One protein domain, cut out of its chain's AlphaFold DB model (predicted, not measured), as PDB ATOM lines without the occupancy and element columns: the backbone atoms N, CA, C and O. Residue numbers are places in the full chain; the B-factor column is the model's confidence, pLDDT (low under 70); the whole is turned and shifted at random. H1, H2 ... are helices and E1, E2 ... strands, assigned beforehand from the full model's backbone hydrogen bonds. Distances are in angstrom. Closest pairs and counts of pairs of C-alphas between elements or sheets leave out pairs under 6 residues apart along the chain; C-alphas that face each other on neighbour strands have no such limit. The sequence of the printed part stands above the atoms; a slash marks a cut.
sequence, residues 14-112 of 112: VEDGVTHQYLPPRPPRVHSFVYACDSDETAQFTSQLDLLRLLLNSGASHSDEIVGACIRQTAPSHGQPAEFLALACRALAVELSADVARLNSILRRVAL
ATOM      1  N   VAL A  14     233.858 286.378 280.685       91.94
ATOM      2  CA  VAL A  14     234.667 285.165 280.530       91.94
ATOM      3  C   VAL A  14     234.071 284.083 281.422       91.94
ATOM      4  O   VAL A  14     233.856 284.318 282.612       91.94
ATOM      5  N   GLU A  15     233.799 282.914 280.853       92.50
ATOM      6  CA  GLU A  15     233.320 281.724 281.563       92.50
ATOM      7  C   GLU A  15     234.213 280.542 281.170       92.50
ATOM      8  O   GLU A  15     234.483 280.337 279.992       92.50
ATOM      9  N   ASP A  16     234.765 279.827 282.154       92.19
ATOM     10  CA  ASP A  16     235.679 278.691 281.943       92.19
ATOM     11  C   ASP A  16     236.858 278.971 280.982       92.19
ATOM     12  O   ASP A  16     237.310 278.108 280.232       92.19
ATOM     13  N   GLY A  17     237.377 280.206 281.010       90.12
ATOM     14  CA  GLY A  17     238.478 280.656 280.148       90.12
ATOM     15  C   GLY A  17     238.063 281.004 278.714       90.12
ATOM     16  O   GLY A  17     238.918 281.348 277.899       90.12
ATOM     17  N   VAL A  18     236.767 280.945 278.404       92.06
ATOM     18  CA  VAL A  18     236.201 281.296 277.102       92.06
ATOM     19  C   VAL A  18     235.599 282.693 277.160       92.06
ATOM     20  O   VAL A  18     234.797 283.014 278.037       92.06
ATOM     21  N   THR A  19     235.982 283.535 276.205       94.31
ATOM     22  CA  THR A  19     235.423 284.879 276.056       94.31
ATOM     23  C   THR A  19     234.072 284.821 275.351       94.31
ATOM     24  O   THR A  19     233.951 284.307 274.241       94.31
ATOM     25  N   HIS A  20     233.066 285.432 275.969       94.38
ATOM     26  CA  HIS A  20     231.716 285.572 275.447       94.38
ATOM     27  C   HIS A  20     231.349 287.049 275.317       94.38
ATOM     28  O   HIS A  20     231.180 287.754 276.310       94.38
ATOM     29  N   GLN A  21     231.160 287.528 274.090       94.69
ATOM     30  CA  GLN A  21     230.756 288.911 273.811       94.69
ATOM     31  C   GLN A  21     229.228 289.047 273.706       94.69
ATOM     32  O   GLN A  21     228.677 289.575 272.744       94.69
ATOM     33  N   TYR A  22     228.539 288.527 274.722       92.06
ATOM     34  CA  TYR A  22     227.106 288.684 274.983       92.06
ATOM     35  C   TYR A  22     226.873 288.846 276.492       92.06
ATOM     36  O   TYR A  22     227.779 288.652 277.310       92.06
ATOM     37  N   LEU A  23     225.654 289.237 276.870       91.12
ATOM     38  CA  LEU A  23     225.309 289.477 278.270       91.12
ATOM     39  C   LEU A  23     225.407 288.186 279.104       91.12
ATOM     40  O   LEU A  23     224.865 287.161 278.691       91.12
ATOM     41  N   PRO A  24     226.037 288.221 280.289       90.94
ATOM     42  CA  PRO A  24     226.089 287.061 281.166       90.94
ATOM     43  C   PRO A  24     224.677 286.655 281.625       90.94
ATOM     44  O   PRO A  24     223.793 287.510 281.755       90.94
ATOM     45  N   PRO A  25     224.453 285.370 281.957       88.81
ATOM     46  CA  PRO A  25     223.143 284.861 282.379       88.81
ATOM     47  C   PRO A  25     222.662 285.440 283.718       88.81
ATOM     48  O   PRO A  25     221.494 285.296 284.082       88.81
ATOM     49  N   ARG A  26     223.559 286.065 284.488       86.44
ATOM     50  CA  ARG A  26     223.256 286.720 285.761       86.44
ATOM     51  C   ARG A  26     223.897 288.104 285.791       86.44
ATOM     52  O   ARG A  26     225.005 288.260 285.279       86.44
ATOM     53  N   PRO A  27     223.239 289.097 286.413       82.75
ATOM     54  CA  PRO A  27     223.822 290.420 286.555       82.75
ATOM     55  C   PRO A  27     225.115 290.372 287.392       82.75
ATOM     56  O   PRO A  27     225.274 289.475 288.231       82.75
ATOM     57  N   PRO A  28     226.019 291.352 287.212       80.88
ATOM     58  CA  PRO A  28     227.200 291.498 288.053       80.88
ATOM     59  C   PRO A  28     226.822 291.585 289.537       80.88
ATOM     60  O   PRO A  28     225.805 292.176 289.904       80.88
ATOM     61  N   ARG A  29     227.655 291.012 290.411       79.12
ATOM     62  CA  ARG A  29     227.423 291.065 291.860       79.12
ATOM     63  C   ARG A  29     227.513 292.509 292.363       79.12
ATOM     64  O   ARG A  29     228.506 293.196 292.116       79.12
ATOM     65  N   VAL A  30     226.505 292.931 293.125       71.56
ATOM     66  CA  VAL A  30     226.474 294.241 293.793       71.56
ATOM     67  C   VAL A  30     227.658 294.335 294.771       71.56
ATOM     68  O   VAL A  30     227.932 293.372 295.482       71.56
ATOM     69  N   HIS A  31     228.355 295.478 294.795       73.25
ATOM     70  CA  HIS A  31     229.567 295.743 295.603       73.25
ATOM     71  C   HIS A  31     230.859 295.026 295.176       73.25
ATOM     72  O   HIS A  31     231.772 294.869 295.985       73.25
ATOM     73  N   SER A  32     230.981 294.634 293.909       76.56
ATOM     74  CA  SER A  32     232.270 294.175 293.375       76.56
ATOM     75  C   SER A  32     233.195 295.354 293.065       76.56
ATOM     76  O   SER A  32     232.741 296.401 292.600       76.56
ATOM     77  N   PHE A  33     234.495 295.175 293.298       84.69
ATOM     78  CA  PHE A  33     235.510 296.098 292.797       84.69
ATOM     79  C   PHE A  33     235.607 295.994 291.274       84.69
ATOM     80  O   PHE A  33     235.461 294.910 290.709       84.69
ATOM     81  N   VAL A  34     235.859 297.130 290.630       84.50
ATOM     82  CA  VAL A  34     236.120 297.216 289.193       84.50
ATOM     83  C   VAL A  34     237.598 297.517 289.021       84.50
ATOM     84  O   VAL A  34     238.124 298.423 289.668       84.50
ATOM     85  N   TYR A  35     238.247 296.757 288.151       89.38
ATOM     86  CA  TYR A  35     239.649 296.923 287.802       89.38
ATOM     87  C   TYR A  35     239.735 297.296 286.326       89.38
ATOM     88  O   TYR A  35     238.882 296.895 285.533       89.38
ATOM     89  N   ALA A  36     240.728 298.107 285.970       91.44
ATOM     90  CA  ALA A  36     241.033 298.348 284.569       91.44
ATOM     91  C   ALA A  36     241.666 297.084 283.987       91.44
ATOM     92  O   ALA A  36     242.555 296.519 284.625       91.44
ATOM     93  N   CYS A  37     241.214 296.673 282.802       93.25
ATOM     94  CA  CYS A  37     241.879 295.606 282.070       93.25
ATOM     95  C   CYS A  37     243.289 296.053 281.680       93.25
ATOM     96  O   CYS A  37     243.495 297.219 281.322       93.25
ATOM     97  N   ASP A  38     244.244 295.132 281.712       95.88
ATOM     98  CA  ASP A  38     245.554 295.371 281.122       95.88
ATOM     99  C   ASP A  38     245.524 295.238 279.585       95.88
ATOM    100  O   ASP A  38     244.474 295.043 278.956       95.88
ATOM    101  N   SER A  39     246.685 295.425 278.951       95.75
ATOM    102  CA  SER A  39     246.797 295.380 277.493       95.75
ATOM    103  C   SER A  39     246.555 293.974 276.932       95.75
ATOM    104  O   SER A  39     245.894 293.846 275.901       95.75
ATOM    105  N   ASP A  40     247.008 292.932 277.628       95.69
ATOM    106  CA  ASP A  40     246.864 291.542 277.192       95.69
ATOM    107  C   ASP A  40     245.404 291.090 277.324       95.69
ATOM    108  O   ASP A  40     244.837 290.537 276.380       95.69
ATOM    109  N   GLU A  41     244.748 291.414 278.441       95.50
ATOM    110  CA  GLU A  41     243.315 291.194 278.654       95.50
ATOM    111  C   GLU A  41     242.482 291.927 277.599       95.50
ATOM    112  O   GLU A  41     241.542 291.365 277.030       95.50
ATOM    113  N   THR A  42     242.846 293.176 277.291       96.12
ATOM    114  CA  THR A  42     242.173 293.972 276.260       96.12
ATOM    115  C   THR A  42     242.328 293.330 274.884       96.12
ATOM    116  O   THR A  42     241.337 293.183 274.162       96.12
ATOM    117  N   ALA A  43     243.542 292.920 274.511       96.00
ATOM    118  CA  ALA A  43     243.823 292.281 273.229       96.00
ATOM    119  C   ALA A  43     243.104 290.932 273.097       96.00
ATOM    120  O   ALA A  43     242.462 290.672 272.078       96.00
ATOM    121  N   GLN A  44     243.145 290.101 274.142       95.19
ATOM    122  CA  GLN A  44     242.476 288.805 274.170       95.19
ATOM    123  C   GLN A  44     240.959 288.964 274.065       95.19
ATOM    124  O   GLN A  44     240.327 288.317 273.224       95.19
ATOM    125  N   PHE A  45     240.372 289.851 274.875       96.19
ATOM    126  CA  PHE A  45     238.936 290.099 274.859       96.19
ATOM    127  C   PHE A  45     238.472 290.630 273.503       96.19
ATOM    128  O   PHE A  45     237.421 290.218 273.029       96.19
ATOM    129  N   THR A  46     239.258 291.498 272.858       95.88
ATOM    130  CA  THR A  46     238.918 292.128 271.568       95.88
ATOM    131  C   THR A  46     239.505 291.420 270.343       95.88
ATOM    132  O   THR A  46     239.506 291.977 269.247       95.88
ATOM    133  N   SER A  47     239.960 290.172 270.491       93.44
ATOM    134  CA  SER A  47     240.335 289.308 269.357       93.44
ATOM    135  C   SER A  47     239.148 289.011 268.425       93.44
ATOM    136  O   SER A  47     239.324 288.784 267.228       93.44
ATOM    137  N   GLN A  48     237.930 289.079 268.969       92.69
ATOM    138  CA  GLN A  48     236.657 289.114 268.252       92.69
ATOM    139  C   GLN A  48     235.952 290.451 268.526       92.69
ATOM    140  O   GLN A  48     236.291 291.151 269.482       92.69
ATOM    141  N   LEU A  49     234.983 290.831 267.686       95.31
ATOM    142  CA  LEU A  49     234.357 292.165 267.713       95.31
ATOM    143  C   LEU A  49     232.821 292.142 267.744       95.31
ATOM    144  O   LEU A  49     232.175 293.146 267.441       95.31
ATOM    145  N   ASP A  50     232.227 291.033 268.171       93.81
ATOM    146  CA  ASP A  50     230.786 290.917 268.415       93.81
ATOM    147  C   ASP A  50     230.300 291.903 269.500       93.81
ATOM    148  O   ASP A  50     229.151 292.353 269.466       93.81
ATOM    149  N   LEU A  51     231.191 292.356 270.399       95.12
ATOM    150  CA  LEU A  51     230.889 293.403 271.382       95.12
ATOM    151  C   LEU A  51     230.414 294.711 270.731       95.12
ATOM    152  O   LEU A  51     229.664 295.470 271.345       95.12
ATOM    153  N   LEU A  52     230.821 294.988 269.484       95.19
ATOM    154  CA  LEU A  52     230.433 296.210 268.784       95.19
ATOM    155  C   LEU A  52     228.924 296.220 268.535       95.19
ATOM    156  O   LEU A  52     228.288 297.259 268.707       95.19
ATOM    157  N   ARG A  53     228.330 295.057 268.234       93.06
ATOM    158  CA  ARG A  53     226.876 294.906 268.113       93.06
ATOM    159  C   ARG A  53     226.178 295.215 269.434       93.06
ATOM    160  O   ARG A  53     225.153 295.896 269.423       93.06
ATOM    161  N   LEU A  54     226.712 294.754 270.568       93.00
ATOM    162  CA  LEU A  54     226.145 295.079 271.883       93.00
ATOM    163  C   LEU A  54     226.205 296.580 272.163       93.00
ATOM    164  O   LEU A  54     225.207 297.162 272.578       93.00
ATOM    165  N   LEU A  55     227.349 297.218 271.911       93.94
ATOM    166  CA  LEU A  55     227.531 298.644 272.169       93.94
ATOM    167  C   LEU A  55     226.629 299.506 271.276       93.94
ATOM    168  O   LEU A  55     225.964 300.410 271.788       93.94
ATOM    169  N   LEU A  56     226.534 299.192 269.979       93.50
ATOM    170  CA  LEU A  56     225.659 299.885 269.022       93.50
ATOM    171  C   LEU A  56     224.180 299.832 269.427       93.50
ATOM    172  O   LEU A  56     223.455 300.806 269.200       93.50
ATOM    173  N   ASN A  57     223.760 298.718 270.034       90.44
ATOM    174  CA  ASN A  57     222.376 298.430 270.419       90.44
ATOM    175  C   ASN A  57     222.114 298.573 271.931       90.44
ATOM    176  O   ASN A  57     221.046 298.205 272.412       90.44
ATOM    177  N   SER A  58     223.066 299.123 272.686       88.69
ATOM    178  CA  SER A  58     223.005 299.225 274.153       88.69
ATOM    179  C   SER A  58     221.942 300.194 274.683       88.69
ATOM    180  O   SER A  58     221.639 300.184 275.873       88.69
ATOM    181  N   GLY A  59     221.405 301.067 273.824       88.50
ATOM    182  CA  GLY A  59     220.520 302.164 274.225       88.50
ATOM    183  C   GLY A  59     221.246 303.359 274.856       88.50
ATOM    184  O   GLY A  59     220.589 304.308 275.278       88.50
ATOM    185  N   ALA A  60     222.584 303.352 274.906       88.69
ATOM    186  CA  ALA A  60     223.361 304.493 275.375       88.69
ATOM    187  C   ALA A  60     223.132 305.726 274.483       88.69
ATOM    188  O   ALA A  60     223.179 305.624 273.255       88.69
ATOM    189  N   SER A  61     222.977 306.914 275.083       86.69
ATOM    190  CA  SER A  61     222.693 308.165 274.354       86.69
ATOM    191  C   SER A  61     223.762 308.559 273.324       86.69
ATOM    192  O   SER A  61     223.492 309.367 272.442       86.69
ATOM    193  N   HIS A  62     224.964 307.980 273.416       90.12
ATOM    194  CA  HIS A  62     226.086 308.229 272.510       90.12
ATOM    195  C   HIS A  62     226.770 306.922 272.077       90.12
ATOM    196  O   HIS A  62     227.997 306.859 272.009       90.12
ATOM    197  N   SER A  63     225.995 305.866 271.807       92.56
ATOM    198  CA  SER A  63     226.520 304.540 271.433       92.56
ATOM    199  C   SER A  63     227.571 304.589 270.316       92.56
ATOM    200  O   SER A  63     228.613 303.952 270.431       92.56
ATOM    201  N   ASP A  64     227.370 305.418 269.293       94.38
ATOM    202  CA  ASP A  64     228.314 305.589 268.180       94.38
ATOM    203  C   ASP A  64     229.664 306.187 268.609       94.38
ATOM    204  O   ASP A  64     230.713 305.810 268.084       94.38
ATOM    205  N   GLU A  65     229.653 307.128 269.558       92.88
ATOM    206  CA  GLU A  65     230.889 307.678 270.133       92.88
ATOM    207  C   GLU A  65     231.579 306.652 271.027       92.88
ATOM    208  O   GLU A  65     232.797 306.510 270.964       92.88
ATOM    209  N   ILE A  66     230.808 305.903 271.821       93.38
ATOM    210  CA  ILE A  66     231.327 304.835 272.683       93.38
ATOM    211  C   ILE A  66     232.017 303.765 271.833       93.38
ATOM    212  O   ILE A  66     233.126 303.354 272.157       93.38
ATOM    213  N   VAL A  67     231.411 303.365 270.715       95.50
ATOM    214  CA  VAL A  67     231.990 302.412 269.757       95.50
ATOM    215  C   VAL A  67     233.292 302.944 269.166       95.50
ATOM    216  O   VAL A  67     234.308 302.249 269.202       95.50
ATOM    217  N   GLY A  68     233.300 304.185 268.668       95.56
ATOM    218  CA  GLY A  68     234.513 304.794 268.119       95.56
ATOM    219  C   GLY A  68     235.636 304.897 269.157       95.56
ATOM    220  O   GLY A  68     236.776 304.528 268.882       95.56
ATOM    221  N   ALA A  69     235.309 305.346 270.371       94.31
ATOM    222  CA  ALA A  69     236.254 305.450 271.477       94.31
ATOM    223  C   ALA A  69     236.760 304.084 271.955       94.31
ATOM    224  O   ALA A  69     237.932 303.977 272.308       94.31
ATOM    225  N   CYS A  70     235.909 303.056 271.955       94.75
ATOM    226  CA  CYS A  70     236.294 301.686 272.271       94.75
ATOM    227  C   CYS A  70     237.360 301.200 271.285       94.75
ATOM    228  O   CYS A  70     238.440 300.819 271.713       94.75
ATOM    229  N   ILE A  71     237.101 301.301 269.977       96.25
ATOM    230  CA  ILE A  71     238.031 300.840 268.932       96.25
ATOM    231  C   ILE A  71     239.375 301.580 269.013       96.25
ATOM    232  O   ILE A  71     240.430 300.949 268.950       96.25
ATOM    233  N   ARG A  72     239.359 302.910 269.184       94.81
ATOM    234  CA  ARG A  72     240.596 303.701 269.303       94.81
ATOM    235  C   ARG A  72     241.424 303.329 270.530       94.81
ATOM    236  O   ARG A  72     242.646 303.324 270.453       94.81
ATOM    237  N   GLN A  73     240.773 303.045 271.657       94.00
ATOM    238  CA  GLN A  73     241.466 302.710 272.904       94.00
ATOM    239  C   GLN A  73     241.969 301.267 272.933       94.00
ATOM    240  O   GLN A  73     242.965 300.990 273.595       94.00
ATOM    241  N   THR A  74     241.326 300.352 272.207       95.31
ATOM    242  CA  THR A  74     241.743 298.947 272.158       95.31
ATOM    243  C   THR A  74     242.839 298.705 271.125       95.31
ATOM    244  O   THR A  74     243.705 297.868 271.363       95.31
ATOM    245  N   ALA A  75     242.863 299.452 270.015       96.06
ATOM    246  CA  ALA A  75     243.828 299.253 268.929       96.06
ATOM    247  C   ALA A  75     245.310 299.213 269.370       96.06
ATOM    248  O   ALA A  75     246.015 298.321 268.899       96.06
ATOM    249  N   PRO A  76     245.802 300.078 270.285       95.75
ATOM    250  CA  PRO A  76     247.191 300.033 270.752       95.75
ATOM    251  C   PRO A  76     247.563 298.767 271.529       95.75
ATOM    252  O   PRO A  76     248.747 298.481 271.663       95.75
ATOM    253  N   SER A  77     246.577 298.024 272.044       96.69
ATOM    254  CA  SER A  77     246.824 296.763 272.756       96.69
ATOM    255  C   SER A  77     247.112 295.594 271.815       96.69
ATOM    256  O   SER A  77     247.602 294.556 272.242       96.69
ATOM    257  N   HIS A  78     246.820 295.741 270.521       96.44
ATOM    258  CA  HIS A  78     247.104 294.714 269.526       96.44
ATOM    259  C   HIS A  78     248.506 294.900 268.953       96.44
ATOM    260  O   HIS A  78     248.909 296.014 268.629       96.44
ATOM    261  N   GLY A  79     249.227 293.798 268.726       94.00
ATOM    262  CA  GLY A  79     250.563 293.843 268.113       94.00
ATOM    263  C   GLY A  79     250.578 294.439 266.697       94.00
ATOM    264  O   GLY A  79     251.611 294.926 266.244       94.00
ATOM    265  N   GLN A  80     249.430 294.437 266.008       94.56
ATOM    266  CA  GLN A  80     249.239 295.053 264.693       94.56
ATOM    267  C   GLN A  80     247.986 295.952 264.694       94.56
ATOM    268  O   GLN A  80     246.927 295.547 264.204       94.56
ATOM    269  N   PRO A  81     248.078 297.194 265.213       94.50
ATOM    270  CA  PRO A  81     246.918 298.076 265.371       94.50
ATOM    271  C   PRO A  81     246.164 298.345 264.062       94.50
ATOM    272  O   PRO A  81     244.939 298.411 264.050       94.50
ATOM    273  N   ALA A  82     246.877 298.451 262.935       93.81
ATOM    274  CA  ALA A  82     246.262 298.668 261.626       93.81
ATOM    275  C   ALA A  82     245.386 297.483 261.173       93.81
ATOM    276  O   ALA A  82     244.318 297.694 260.593       93.81
ATOM    277  N   GLU A  83     245.799 296.245 261.461       95.00
ATOM    278  CA  GLU A  83     245.006 295.050 261.147       95.00
ATOM    279  C   GLU A  83     243.750 294.975 262.016       95.00
ATOM    280  O   GLU A  83     242.659 294.707 261.501       95.00
ATOM    281  N   PHE A  84     243.887 295.290 263.308       95.94
ATOM    282  CA  PHE A  84     242.761 295.392 264.234       95.94
ATOM    283  C   PHE A  84     241.745 296.449 263.778       95.94
ATOM    284  O   PHE A  84     240.549 296.171 263.696       95.94
ATOM    285  N   LEU A  85     242.209 297.645 263.404       95.81
ATOM    286  CA  LEU A  85     241.343 298.707 262.886       95.81
ATOM    287  C   LEU A  85     240.609 298.261 261.618       95.81
ATOM    288  O   LEU A  85     239.403 298.462 261.499       95.81
ATOM    289  N   ALA A  86     241.302 297.598 260.688       94.88
ATOM    290  CA  ALA A  86     240.674 297.065 259.486       94.88
ATOM    291  C   ALA A  86     239.612 295.997 259.812       94.88
ATOM    292  O   ALA A  86     238.557 295.968 259.173       94.88
ATOM    293  N   LEU A  87     239.860 295.139 260.808       95.62
ATOM    294  CA  LEU A  87     238.885 294.167 261.306       95.62
ATOM    295  C   LEU A  87     237.650 294.862 261.893       95.62
ATOM    296  O   LEU A  87     236.529 294.503 261.532       95.62
ATOM    297  N   ALA A  88     237.844 295.892 262.716       96.44
ATOM    298  CA  ALA A  88     236.759 296.667 263.307       96.44
ATOM    299  C   ALA A  88     235.912 297.388 262.257       96.44
ATOM    300  O   ALA A  88     234.685 297.307 262.294       96.44
ATOM    301  N   CYS A  89     236.546 298.011 261.263       94.62
ATOM    302  CA  CYS A  89     235.842 298.641 260.149       94.62
ATOM    303  C   CYS A  89     234.980 297.634 259.373       94.62
ATOM    304  O   CYS A  89     233.836 297.940 259.035       94.62
ATOM    305  N   ARG A  90     235.496 296.422 259.114       95.06
ATOM    306  CA  ARG A  90     234.726 295.353 258.455       95.06
ATOM    307  C   ARG A  90     233.544 294.892 259.305       95.06
ATOM    308  O   ARG A  90     232.452 294.753 258.766       95.06
ATOM    309  N   ALA A  91     233.744 294.692 260.609       95.38
ATOM    310  CA  ALA A  91     232.671 294.308 261.522       95.38
ATOM    311  C   ALA A  91     231.546 295.358 261.533       95.38
ATOM    312  O   ALA A  91     230.384 295.023 261.325       95.38
ATOM    313  N   LEU A  92     231.893 296.645 261.653       96.06
ATOM    314  CA  LEU A  92     230.918 297.738 261.592       96.06
ATOM    315  C   LEU A  92     230.183 297.802 260.249       96.06
ATOM    316  O   LEU A  92     228.983 298.060 260.229       96.06
ATOM    317  N   ALA A  93     230.876 297.560 259.133       94.94
ATOM    318  CA  ALA A  93     230.258 297.570 257.810       94.94
ATOM    319  C   ALA A  93     229.192 296.477 257.645       94.94
ATOM    320  O   ALA A  93     228.189 296.703 256.969       94.94
ATOM    321  N   VAL A  94     229.384 295.316 258.279       94.38
ATOM    322  CA  VAL A  94     228.377 294.247 258.316       94.38
ATOM    323  C   VAL A  94     227.179 294.676 259.168       94.38
ATOM    324  O   VAL A  94     226.045 294.642 258.685       94.38
ATOM    325  N   GLU A  95     227.429 295.138 260.396       94.44
ATOM    326  CA  GLU A  95     226.385 295.531 261.354       94.44
ATOM    327  C   GLU A  95     225.522 296.703 260.870       94.44
ATOM    328  O   GLU A  95     224.316 296.735 261.102       94.44
ATOM    329  N   LEU A  96     226.129 297.665 260.175       95.31
ATOM    330  CA  LEU A  96     225.489 298.903 259.726       95.31
ATOM    331  C   LEU A  96     225.276 298.935 258.208       95.31
ATOM    332  O   LEU A  96     225.147 300.007 257.619       95.31
ATOM    333  N   SER A  97     225.211 297.771 257.558       93.56
ATOM    334  CA  SER A  97     225.029 297.664 256.102       93.56
ATOM    335  C   SER A  97     223.762 298.367 255.586       93.56
ATOM    336  O   SER A  97     223.754 298.879 254.468       93.56
ATOM    337  N   ALA A  98     222.713 298.449 256.411       95.12
ATOM    338  CA  ALA A  98     221.472 299.163 256.104       95.12
ATOM    339  C   ALA A  98     221.519 300.678 256.406       95.12
ATOM    340  O   ALA A  98     220.627 301.406 255.973       95.12
ATOM    341  N   ASP A  99     222.537 301.166 257.124       95.44
ATOM    342  CA  ASP A  99     222.699 302.573 257.515       95.44
ATOM    343  C   ASP A  99     224.142 303.046 257.278       95.44
ATOM    344  O   ASP A  99     224.958 303.265 258.181       95.44
ATOM    345  N   VAL A 100     224.457 303.219 255.996       94.94
ATOM    346  CA  VAL A 100     225.781 303.647 255.525       94.94
ATOM    347  C   VAL A 100     226.145 305.052 256.032       94.94
ATOM    348  O   VAL A 100     227.327 305.370 256.190       94.94
ATOM    349  N   ALA A 101     225.157 305.910 256.309       95.31
ATOM    350  CA  ALA A 101     225.403 307.245 256.849       95.31
ATOM    351  C   ALA A 101     225.953 307.162 258.281       95.31
ATOM    352  O   ALA A 101     226.985 307.772 258.582       95.31
ATOM    353  N   ARG A 102     225.320 306.348 259.135       95.19
ATOM    354  CA  ARG A 102     225.783 306.090 260.503       95.19
ATOM    355  C   ARG A 102     227.143 305.398 260.527       95.19
ATOM    356  O   ARG A 102     228.025 305.835 261.266       95.19
ATOM    357  N   LEU A 103     227.360 304.403 259.661       96.19
ATOM    358  CA  LEU A 103     228.665 303.751 259.500       96.19
ATOM    359  C   LEU A 103     229.777 304.773 259.234       96.19
ATOM    360  O   LEU A 103     230.763 304.827 259.967       96.19
ATOM    361  N   ASN A 104     229.608 305.622 258.216       94.25
ATOM    362  CA  ASN A 104     230.608 306.628 257.857       94.25
ATOM    363  C   ASN A 104     230.883 307.619 258.996       94.25
ATOM    364  O   ASN A 104     232.025 308.043 259.175       94.25
ATOM    365  N   SER A 105     229.856 307.980 259.769       93.88
ATOM    366  CA  SER A 105     230.006 308.839 260.948       93.88
ATOM    367  C   SER A 105     230.940 308.213 261.991       93.88
ATOM    368  O   SER A 105     231.872 308.866 262.462       93.88
ATOM    369  N   ILE A 106     230.758 306.923 262.293       95.12
ATOM    370  CA  ILE A 106     231.606 306.193 263.248       95.12
ATOM    371  C   ILE A 106     233.028 306.031 262.703       95.12
ATOM    372  O   ILE A 106     233.989 306.316 263.416       95.12
ATOM    373  N   LEU A 107     233.188 305.634 261.437       93.69
ATOM    374  CA  LEU A 107     234.510 305.409 260.839       93.69
ATOM    375  C   LEU A 107     235.384 306.669 260.847       93.69
ATOM    376  O   LEU A 107     236.577 306.587 261.133       93.69
ATOM    377  N   ARG A 108     234.795 307.849 260.609       90.94
ATOM    378  CA  ARG A 108     235.516 309.131 260.712       90.94
ATOM    379  C   ARG A 108     236.084 309.372 262.104       90.94
ATOM    380  O   ARG A 108     237.148 309.962 262.213       90.94
ATOM    381  N   ARG A 109     235.391 308.916 263.148       86.75
ATOM    382  CA  ARG A 109     235.843 309.037 264.539       86.75
ATOM    383  C   ARG A 109     236.917 308.020 264.876       86.75
ATOM    384  O   ARG A 109     237.774 308.318 265.691       86.75
ATOM    385  N   VAL A 110     236.869 306.824 264.297       88.25
ATOM    386  CA  VAL A 110     237.901 305.794 264.502       88.25
ATOM    387  C   VAL A 110     239.249 306.227 263.913       88.25
ATOM    388  O   VAL A 110     240.284 305.860 264.453       88.25
ATOM    389  N   ALA A 111     239.234 307.024 262.841       73.75
ATOM    390  CA  ALA A 111     240.431 307.554 262.188       73.75
ATOM    391  C   ALA A 111     241.050 308.800 262.863       73.75
ATOM    392  O   ALA A 111     242.067 309.288 262.370       73.75
ATOM    393  N   LEU A 112     240.429 309.332 263.926       60.91
ATOM    394  CA  LEU A 112     240.983 310.419 264.750       60.91
ATOM    395  C   LEU A 112     242.050 309.885 265.707       60.91
ATOM    396  O   LEU A 112     243.059 310.594 265.893       60.91
TER     397      LEU A 112
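What this domain is: This is residues 14 to 112 of the 112 residues of an uncharacterized protein of Chloroflexi bacterium (UniProt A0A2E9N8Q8). The long helices H3 and H4 and the shorter H5 make an up-and-down bundle, with small helices H1 and H2 packed on H3. Before H1 a wide loop follows the small strand E1, its residues 25 to 36 sticking out. The printed part has 99 residues, mostly helix, in the order E1, H1 to H5; it is compact, radius of gyration of the C-alphas 14.2 A, spanning 40 by 32 by 21 A.

Where its parts are: H3, residues 63 to 77, is 21.8 A long, from C-alpha 63 at (226.520, 304.540, 271.433). H4, residues 81 to 95, measures 21.1 A; H5, residues 100 to 110, ends at (237.901, 305.794, 264.502). H2 is residues 51 to 56, H1 39 to 45, E1 18 to 20.

How they stand to each other: H3, the hub, touches H4 at C-alphas 75 and 81, 4.9 A, H5 at 68 and 110, 5.1 A, H2 at 56 and 63, 5.3 A, and H1 at 39 and 77, 4.9 A. H3 has 9 of 11 O i to N i+4 pairs within hydrogen-bond range, H5 6 of 7; H1, H2 and H4 have every pair. E1 pairs with no named strand.

The domain as a whole: The printed part has no cut. E1 to H1 is a long link of 18 residues. Residue 112 is under 70 in pLDDT.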